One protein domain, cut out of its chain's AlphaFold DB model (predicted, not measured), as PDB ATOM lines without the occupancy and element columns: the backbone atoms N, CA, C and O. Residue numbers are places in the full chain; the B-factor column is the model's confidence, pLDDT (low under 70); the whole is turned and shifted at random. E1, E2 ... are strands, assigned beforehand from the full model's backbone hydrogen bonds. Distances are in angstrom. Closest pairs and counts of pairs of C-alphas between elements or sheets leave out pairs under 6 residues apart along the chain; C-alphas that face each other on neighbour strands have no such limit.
ATOM      1  N   VAL A   2      42.663 -24.320 -13.266       44.22
ATOM      2  CA  VAL A   2      41.706 -24.470 -14.385       44.22
ATOM      3  C   VAL A   2      40.663 -23.335 -14.476       44.22
ATOM      4  O   VAL A   2      40.409 -22.801 -15.549       44.22
ATOM      5  N   ALA A   3      40.114 -22.871 -13.348       46.09
ATOM      6  CA  ALA A   3      39.049 -21.856 -13.359       46.09
ATOM      7  C   ALA A   3      39.491 -20.450 -13.829       46.09
ATOM      8  O   ALA A   3      38.697 -19.742 -14.436       46.09
ATOM      9  N   LYS A   4      40.757 -20.055 -13.599       46.88
ATOM     10  CA  LYS A   4      41.316 -18.765 -14.067       46.88
ATOM     11  C   LYS A   4      41.668 -18.754 -15.563       46.88
ATOM     12  O   LYS A   4      41.968 -17.693 -16.090       46.88
ATOM     13  N   GLN A   5      41.650 -19.909 -16.233       52.66
ATOM     14  CA  GLN A   5      41.875 -20.011 -17.680       52.66
ATOM     15  C   GLN A   5      40.574 -19.929 -18.490       52.66
ATOM     16  O   GLN A   5      40.623 -19.773 -19.709       52.66
ATOM     17  N   LYS A   6      39.412 -19.991 -17.829       51.03
ATOM     18  CA  LYS A   6      38.108 -19.814 -18.467       51.03
ATOM     19  C   LYS A   6      37.897 -18.320 -18.745       51.03
ATOM     20  O   LYS A   6      37.680 -17.553 -17.814       51.03
ATOM     21  N   ASN A   7      37.964 -17.927 -20.018       50.75
ATOM     22  CA  ASN A   7      37.668 -16.575 -20.520       50.75
ATOM     23  C   ASN A   7      38.585 -15.443 -20.007       50.75
ATOM     24  O   ASN A   7      38.147 -14.300 -19.909       50.75
ATOM     25  N   ALA A   8      39.848 -15.725 -19.674       57.72
ATOM     26  CA  ALA A   8      40.819 -14.658 -19.417       57.72
ATOM     27  C   ALA A   8      41.234 -13.983 -20.739       57.72
ATOM     28  O   ALA A   8      41.587 -14.690 -21.684       57.72
ATOM     29  N   GLU A   9      41.254 -12.645 -20.791       55.06
ATOM     30  CA  GLU A   9      41.677 -11.863 -21.976       55.06
ATOM     31  C   GLU A   9      43.101 -12.206 -22.449       55.06
ATOM     32  O   GLU A   9      43.381 -12.177 -23.641       55.06
ATOM     33  N   LEU A  10      43.987 -12.597 -21.523       55.84
ATOM     34  CA  LEU A  10      45.368 -13.032 -21.794       55.84
ATOM     35  C   LEU A  10      45.512 -14.559 -21.978       55.84
ATOM     36  O   LEU A  10      46.628 -15.072 -22.040       55.84
ATOM     37  N   GLY A  11      44.401 -15.301 -21.988       60.16
ATOM     38  CA  GLY A  11      44.357 -16.762 -22.089       60.16
ATOM     39  C   GLY A  11      43.646 -17.248 -23.353       60.16
ATOM     40  O   GLY A  11      43.698 -16.622 -24.408       60.16
ATOM     41  N   PHE A  12      42.960 -18.389 -23.260       55.66
ATOM     42  CA  PHE A  12      42.251 -19.019 -24.377       55.66
ATOM     43  C   PHE A  12      40.934 -18.298 -24.741       55.66
ATOM     44  O   PHE A  12      39.862 -18.908 -24.709       55.66
ATOM     45  N   ALA A  13      41.006 -17.010 -25.091       54.59
ATOM     46  CA  ALA A  13      39.865 -16.120 -25.335       54.59
ATOM     47  C   ALA A  13      38.895 -16.607 -26.438       54.59
ATOM     48  O   ALA A  13      37.732 -16.222 -26.435       54.59
ATOM     49  N   ASN A  14      39.337 -17.521 -27.315       55.66
ATOM     50  CA  ASN A  14      38.526 -18.125 -28.382       55.66
ATOM     51  C   ASN A  14      38.246 -19.629 -28.189       55.66
ATOM     52  O   ASN A  14      37.814 -20.307 -29.120       55.66
ATOM     53  N   SER A  15      38.507 -20.186 -27.004       61.25
ATOM     54  CA  SER A  15      38.182 -21.586 -26.719       61.25
ATOM     55  C   SER A  15      36.787 -21.707 -26.113       61.25
ATOM     56  O   SER A  15      36.435 -21.015 -25.158       61.25
ATOM     57  N   LYS A  16      35.989 -22.651 -26.615       66.56
ATOM     58  CA  LYS A  16      34.707 -23.049 -26.020       66.56
ATOM     59  C   LYS A  16      34.930 -23.889 -24.753       66.56
ATOM     60  O   LYS A  16      34.406 -24.989 -24.626       66.56
ATOM     61  N   TYR A  17      35.720 -23.390 -23.797       63.09
ATOM     62  CA  TYR A  17      36.082 -24.118 -22.570       63.09
ATOM     63  C   TYR A  17      34.844 -24.501 -21.738       63.09
ATOM     64  O   TYR A  17      34.816 -25.528 -21.068       63.09
ATOM     65  N   GLY A  18      33.780 -23.692 -21.816       63.09
ATOM     66  CA  GLY A  18      32.481 -24.004 -21.213       63.09
ATOM     67  C   GLY A  18      31.752 -25.203 -21.836       63.09
ATOM     68  O   GLY A  18      30.832 -25.719 -21.210       63.09
ATOM     69  N   GLU A  19      32.156 -25.655 -23.024       74.81
ATOM     70  CA  GLU A  19      31.575 -26.801 -23.736       74.81
ATOM     71  C   GLU A  19      32.395 -28.093 -23.556       74.81
ATOM     72  O   GLU A  19      32.033 -29.125 -24.126       74.81
ATOM     73  N   ILE A  20      33.482 -28.061 -22.769       78.38
ATOM     74  CA  ILE A  20      34.339 -29.232 -22.544       78.38
ATOM     75  C   ILE A  20      33.513 -30.389 -21.985       78.38
ATOM     76  O   ILE A  20      32.810 -30.272 -20.978       78.38
ATOM     77  N   LYS A  21      33.609 -31.525 -22.675       83.56
ATOM     78  CA  LYS A  21      32.973 -32.780 -22.288       83.56
ATOM     79  C   LYS A  21      33.896 -33.583 -21.384       83.56
ATOM     80  O   LYS A  21      35.113 -33.418 -21.404       83.56
ATOM     81  N   LYS A  22      33.292 -34.479 -20.607       89.12
ATOM     82  CA  LYS A  22      34.018 -35.495 -19.850       89.12
ATOM     83  C   LYS A  22      34.843 -36.346 -20.822       89.12
ATOM     84  O   LYS A  22      34.295 -36.874 -21.788       89.12
ATOM     85  N   VAL A  23      36.136 -36.473 -20.558       91.06
ATOM     86  CA  VAL A  23      37.081 -37.267 -21.347       91.06
ATOM     87  C   VAL A  23      37.386 -38.564 -20.607       91.06
ATOM     88  O   VAL A  23      37.740 -38.544 -19.425       91.06
ATOM     89  N   TYR A  24      37.281 -39.681 -21.323       93.81
ATOM     90  CA  TYR A  24      37.688 -41.003 -20.857       93.81
ATOM     91  C   TYR A  24      38.944 -41.439 -21.606       93.81
ATOM     92  O   TYR A  24      38.986 -41.401 -22.833       93.81
ATOM     93  N   SER A  25      39.962 -41.859 -20.864       94.62
ATOM     94  CA  SER A  25      41.163 -42.494 -21.400       94.62
ATOM     95  C   SER A  25      41.170 -43.946 -20.938       94.62
ATOM     96  O   SER A  25      41.268 -44.200 -19.740       94.62
ATOM     97  N   ILE A  26      41.009 -44.891 -21.865       94.94
ATOM     98  CA  ILE A  26      40.926 -46.325 -21.562       94.94
ATOM     99  C   ILE A  26      42.230 -46.993 -21.993       94.94
ATOM    100  O   ILE A  26      42.649 -46.859 -23.141       94.94
ATOM    101  N   TRP A  27      42.862 -47.708 -21.070       94.19
ATOM    102  CA  TRP A  27      44.132 -48.395 -21.267       94.19
ATOM    103  C   TRP A  27      43.915 -49.891 -21.098       94.19
ATOM    104  O   TRP A  27      43.552 -50.351 -20.016       94.19
ATOM    105  N   ILE A  28      44.158 -50.649 -22.163       90.44
ATOM    106  CA  ILE A  28      44.125 -52.112 -22.129       90.44
ATOM    107  C   ILE A  28      45.539 -52.591 -21.799       90.44
ATOM    108  O   ILE A  28      46.473 -52.431 -22.585       90.44
ATOM    109  N   CYS A  29      45.716 -53.134 -20.601       88.88
ATOM    110  CA  CYS A  29      47.012 -53.509 -20.056       88.88
ATOM    111  C   CYS A  29      47.240 -55.012 -20.202       88.88
ATOM    112  O   CYS A  29      46.876 -55.785 -19.321       88.88
ATOM    113  N   ILE A  30      47.878 -55.428 -21.292       81.69
ATOM    114  CA  ILE A  30      48.268 -56.825 -21.538       81.69
ATOM    115  C   ILE A  30      49.652 -57.080 -20.914       81.69
ATOM    116  O   ILE A  30      50.476 -56.170 -20.844       81.69
ATOM    117  N   GLY A  31      49.921 -58.301 -20.437       76.19
ATOM    118  CA  GLY A  31      51.233 -58.663 -19.876       76.19
ATOM    119  C   GLY A  31      51.492 -58.114 -18.467       76.19
ATOM    120  O   GLY A  31      52.618 -57.755 -18.127       76.19
ATOM    121  N   HIS A  32      50.448 -58.010 -17.647       84.50
ATOM    122  CA  HIS A  32      50.535 -57.576 -16.253       84.50
ATOM    123  C   HIS A  32      50.818 -58.739 -15.286       84.50
ATOM    124  O   HIS A  32      50.695 -59.912 -15.628       84.50
ATOM    125  N   ALA A  33      51.187 -58.411 -14.044       85.88
ATOM    126  CA  ALA A  33      51.361 -59.400 -12.979       85.88
ATOM    127  C   ALA A  33      50.025 -60.068 -12.608       85.88
ATOM    128  O   ALA A  33      49.029 -59.365 -12.449       85.88
ATOM    129  N   LYS A  34      50.036 -61.387 -12.359       85.25
ATOM    130  CA  LYS A  34      48.837 -62.227 -12.131       85.25
ATOM    131  C   LYS A  34      47.849 -61.701 -11.087       85.25
ATOM    132  O   LYS A  34      46.648 -61.885 -11.212       85.25
ATOM    133  N   GLN A  35      48.340 -61.001 -10.066       88.12
ATOM    134  CA  GLN A  35      47.503 -60.359  -9.045       88.12
ATOM    135  C   GLN A  35      46.538 -59.290  -9.593       88.12
ATOM    136  O   GLN A  35      45.674 -58.821  -8.861       88.12
ATOM    137  N   LYS A  36      46.721 -58.852 -10.846       89.81
ATOM    138  CA  LYS A  36      45.866 -57.879 -11.535       89.81
ATOM    139  C   LYS A  36      44.910 -58.526 -12.545       89.81
ATOM    140  O   LYS A  36      44.243 -57.789 -13.259       89.81
ATOM    141  N   ASN A  37      44.852 -59.856 -12.616       89.81
ATOM    142  CA  ASN A  37      43.957 -60.560 -13.531       89.81
ATOM    143  C   ASN A  37      42.501 -60.128 -13.297       89.81
ATOM    144  O   ASN A  37      42.039 -60.103 -12.157       89.81
ATOM    145  N   ASP A  38      41.805 -59.796 -14.385       90.50
ATOM    146  CA  ASP A  38      40.392 -59.395 -14.412       90.50
ATOM    147  C   ASP A  38      40.053 -58.163 -13.564       90.50
ATOM    148  O   ASP A  38      38.931 -57.986 -13.087       90.50
ATOM    149  N   VAL A  39      41.024 -57.265 -13.405       93.00
ATOM    150  CA  VAL A  39      40.834 -56.001 -12.692       93.00
ATOM    151  C   VAL A  39      40.477 -54.885 -13.671       93.00
ATOM    152  O   VAL A  39      41.123 -54.707 -14.707       93.00
ATOM    153  N   ILE A  40      39.487 -54.066 -13.311       95.12
ATOM    154  CA  ILE A  40      39.215 -52.777 -13.955       95.12
ATOM    155  C   ILE A  40      39.270 -51.689 -12.890       95.12
ATOM    156  O   ILE A  40      38.476 -51.681 -11.955       95.12
ATOM    157  N   ASN A  41      40.197 -50.747 -13.053       95.50
ATOM    158  CA  ASN A  41      40.333 -49.603 -12.158       95.50
ATOM    159  C   ASN A  41      39.945 -48.322 -12.885       95.50
ATOM    160  O   ASN A  41      40.469 -48.039 -13.962       95.50
ATOM    161  N   SER A  42      39.102 -47.503 -12.263       95.81
ATOM    162  CA  SER A  42      38.823 -46.142 -12.717       95.81
ATOM    163  C   SER A  42      39.468 -45.118 -11.789       95.81
ATOM    164  O   SER A  42      39.295 -45.181 -10.574       95.81
ATOM    165  N   TYR A  43      40.141 -44.133 -12.367       95.62
ATOM    166  CA  TYR A  43      40.774 -43.025 -11.668       95.62
ATOM    167  C   TYR A  43      40.052 -41.737 -12.062       95.62
ATOM    168  O   TYR A  43      40.091 -41.322 -13.223       95.62
ATOM    169  N   THR A  44      39.364 -41.124 -11.100       92.62
ATOM    170  CA  THR A  44      38.575 -39.893 -11.271       92.62
ATOM    171  C   THR A  44      39.148 -38.761 -10.429       92.62
ATOM    172  O   THR A  44      39.816 -39.016  -9.427       92.62
ATOM    173  N   ILE A  45      38.849 -37.511 -10.782       91.94
ATOM    174  CA  ILE A  45      39.278 -36.358  -9.983       91.94
ATOM    175  C   ILE A  45      38.223 -36.087  -8.908       91.94
ATOM    176  O   ILE A  45      37.045 -35.909  -9.216       91.94
ATOM    177  N   GLN A  46      38.657 -36.025  -7.650       91.56
ATOM    178  CA  GLN A  46      37.819 -35.669  -6.508       91.56
ATOM    179  C   GLN A  46      38.406 -34.448  -5.800       91.56
ATOM    180  O   GLN A  46      39.593 -34.405  -5.491       91.56
ATOM    181  N   GLU A  47      37.566 -33.443  -5.565       92.56
ATOM    182  CA  GLU A  47      37.943 -32.232  -4.842       92.56
ATOM    183  C   GLU A  47      37.945 -32.477  -3.323       92.56
ATOM    184  O   GLU A  47      37.021 -33.086  -2.782       92.56
ATOM    185  N   SER A  48      38.963 -31.957  -2.632       93.00
ATOM    186  CA  SER A  48      39.045 -31.893  -1.170       93.00
ATOM    187  C   SER A  48      39.371 -30.469  -0.710       93.00
ATOM    188  O   SER A  48      40.252 -29.805  -1.258       93.00
ATOM    189  N   PRO A  57      31.261 -26.829  -8.940       87.25
ATOM    190  CA  PRO A  57      30.461 -27.813  -9.663       87.25
ATOM    191  C   PRO A  57      31.336 -28.950 -10.205       87.25
ATOM    192  O   PRO A  57      32.385 -28.698 -10.797       87.25
ATOM    193  N   ARG A  58      30.903 -30.206 -10.032       86.06
ATOM    194  CA  ARG A  58      31.706 -31.396 -10.374       86.06
ATOM    195  C   ARG A  58      32.237 -31.376 -11.808       86.06
ATOM    196  O   ARG A  58      33.405 -31.661 -12.042       86.06
ATOM    197  N   ASN A  59      31.401 -30.981 -12.763       84.19
ATOM    198  CA  ASN A  59      31.755 -30.882 -14.181       84.19
ATOM    199  C   ASN A  59      32.849 -29.839 -14.494       84.19
ATOM    200  O   ASN A  59      33.355 -29.824 -15.611       84.19
ATOM    201  N   HIS A  60      33.224 -28.972 -13.548       84.19
ATOM    202  CA  HIS A  60      34.310 -28.008 -13.727       84.19
ATOM    203  C   HIS A  60      35.696 -28.581 -13.411       84.19
ATOM    204  O   HIS A  60      36.689 -28.022 -13.874       84.19
ATOM    205  N   PHE A  61      35.781 -29.650 -12.613       85.50
ATOM    206  CA  PHE A  61      37.062 -30.246 -12.213       85.50
ATOM    207  C   PHE A  61      37.177 -31.724 -12.588       85.50
ATOM    208  O   PHE A  61      38.258 -32.174 -12.960       85.50
ATOM    209  N   ASP A  62      36.077 -32.476 -12.558       89.94
ATOM    210  CA  ASP A  62      36.039 -33.893 -12.917       89.94
ATOM    211  C   ASP A  62      35.948 -34.061 -14.440       89.94
ATOM    212  O   ASP A  62      35.033 -34.684 -14.966       89.94
ATOM    213  N   ILE A  63      36.894 -33.468 -15.172       89.44
ATOM    214  CA  ILE A  63      36.921 -33.454 -16.645       89.44
ATOM    215  C   ILE A  63      37.534 -34.743 -17.204       89.44
ATOM    216  O   ILE A  63      37.133 -35.200 -18.268       89.44
ATOM    217  N   MET A  64      38.457 -35.372 -16.480       90.75
ATOM    218  CA  MET A  64      39.223 -36.527 -16.958       90.75
ATOM    219  C   MET A  64      38.945 -37.766 -16.106       90.75
ATOM    220  O   MET A  64      38.877 -37.672 -14.881       90.75
ATOM    221  N   THR A  65      38.786 -38.915 -16.756       95.25
ATOM    222  CA  THR A  65      38.783 -40.236 -16.117       95.25
ATOM    223  C   THR A  65      39.739 -41.152 -16.863       95.25
ATOM    224  O   THR A  65      39.613 -41.311 -18.077       95.25
ATOM    225  N   ALA A  66      40.668 -41.774 -16.143       96.62
ATOM    226  CA  ALA A  66      41.467 -42.870 -16.682       96.62
ATOM    227  C   ALA A  66      40.843 -44.205 -16.263       96.62
ATOM    228  O   ALA A  66      40.462 -44.368 -15.106       96.62
ATOM    229  N   VAL A  67      40.735 -45.154 -17.185       96.75
ATOM    230  CA  VAL A  67      40.262 -46.517 -16.933       96.75
ATOM    231  C   VAL A  67      41.370 -47.473 -17.342       96.75
ATOM    232  O   VAL A  67      41.804 -47.458 -18.490       96.75
ATOM    233  N   MET A  68      41.840 -48.291 -16.409       96.31
ATOM    234  CA  MET A  68      42.855 -49.315 -16.648       96.31
ATOM    235  C   MET A  68      42.166 -50.677 -16.631       96.31
ATOM    236  O   MET A  68      41.578 -51.043 -15.613       96.31
ATOM    237  N   VAL A  69      42.237 -51.403 -17.743       95.38
ATOM    238  CA  VAL A  69      41.607 -52.714 -17.941       95.38
ATOM    239  C   VAL A  69      42.699 -53.771 -18.023       95.38
ATOM    240  O   VAL A  69      43.567 -53.696 -18.892       95.38
ATOM    241  N   TYR A  70      42.663 -54.754 -17.129       92.50
ATOM    242  CA  TYR A  70      43.660 -55.818 -17.020       92.50
ATOM    243  C   TYR A  70      43.018 -57.176 -17.365       92.50
ATOM    244  O   TYR A  70      42.603 -57.905 -16.466       92.50
ATOM    245  N   PRO A  71      42.898 -57.534 -18.659       88.69
ATOM    246  CA  PRO A  71      42.279 -58.797 -19.060       88.69
ATOM    247  C   PRO A  71      43.198 -59.993 -18.769       88.69
ATOM    248  O   PRO A  71      44.373 -59.970 -19.133       88.69
ATOM    249  N   GLN A  72      42.684 -61.066 -18.169       85.31
ATOM    250  CA  GLN A  72      43.469 -62.293 -17.995       85.31
ATOM    251  C   GLN A  72      43.670 -63.026 -19.335       85.31
ATOM    252  O   GLN A  72      42.771 -63.706 -19.809       85.31
ATOM    253  N   VAL A  73      44.867 -62.948 -19.923       70.19
ATOM    254  CA  VAL A  73      45.182 -63.553 -21.240       70.19
ATOM    255  C   VAL A  73      46.020 -64.842 -21.127       70.19
ATOM    256  O   VAL A  73      46.818 -65.160 -22.004       70.19
TER     257      VAL A  73
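What this domain is: This is residues 2 to 48 and 57 to 73 of the 199 residues of an uncharacterized protein of Erysipelotrichaceae bacterium CAG:64 (UniProt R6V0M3). With little regular structure, this is a narrow ribbon of three strands side by side, with residues 2 to 22, which hold no named element, continuing past one end of it. The printed part has 64 residues, with no named helix and three named strands, E1, E2 and E3 along the chain, 19 residues in all. The sheet's order is E1, E3, E2, mixed, and the class is all strand. The whole is extended, a rod of 52 by 25 by 16 A, with a radius of gyration of the C-alphas of 16.9 A.

Where its parts are: E1, residues 23 to 28, begins at C-alpha 23 (37.081, -37.267, -21.347) and is 16.5 A long. E2, residues 39 to 44, is 16.3 A long. E3, residues 64 to 70, is 19.8 A long and ends at C-alpha 70 (43.660, -55.818, -17.020).

How they stand to each other: E3 is the inner strand. E1 and E3 are parallel at 15 degrees, with N 27 and O 67 2.8 A apart, within hydrogen-bond range. E3 and E2 are antiparallel at 170 degrees, with N 43 and O 66 at 2.8 A, also within range. The edge strands E1 and E2 are apart, joined by a short link.

The domain as a whole: The farthest C-alphas, of Glu 9 and Lys 34, are 51.8 A apart. Residues 49 to 56 are not printed; C-alphas 48 and 57 are 12.7 A apart across this cut. Residues 2 to 18 have pLDDT under 70.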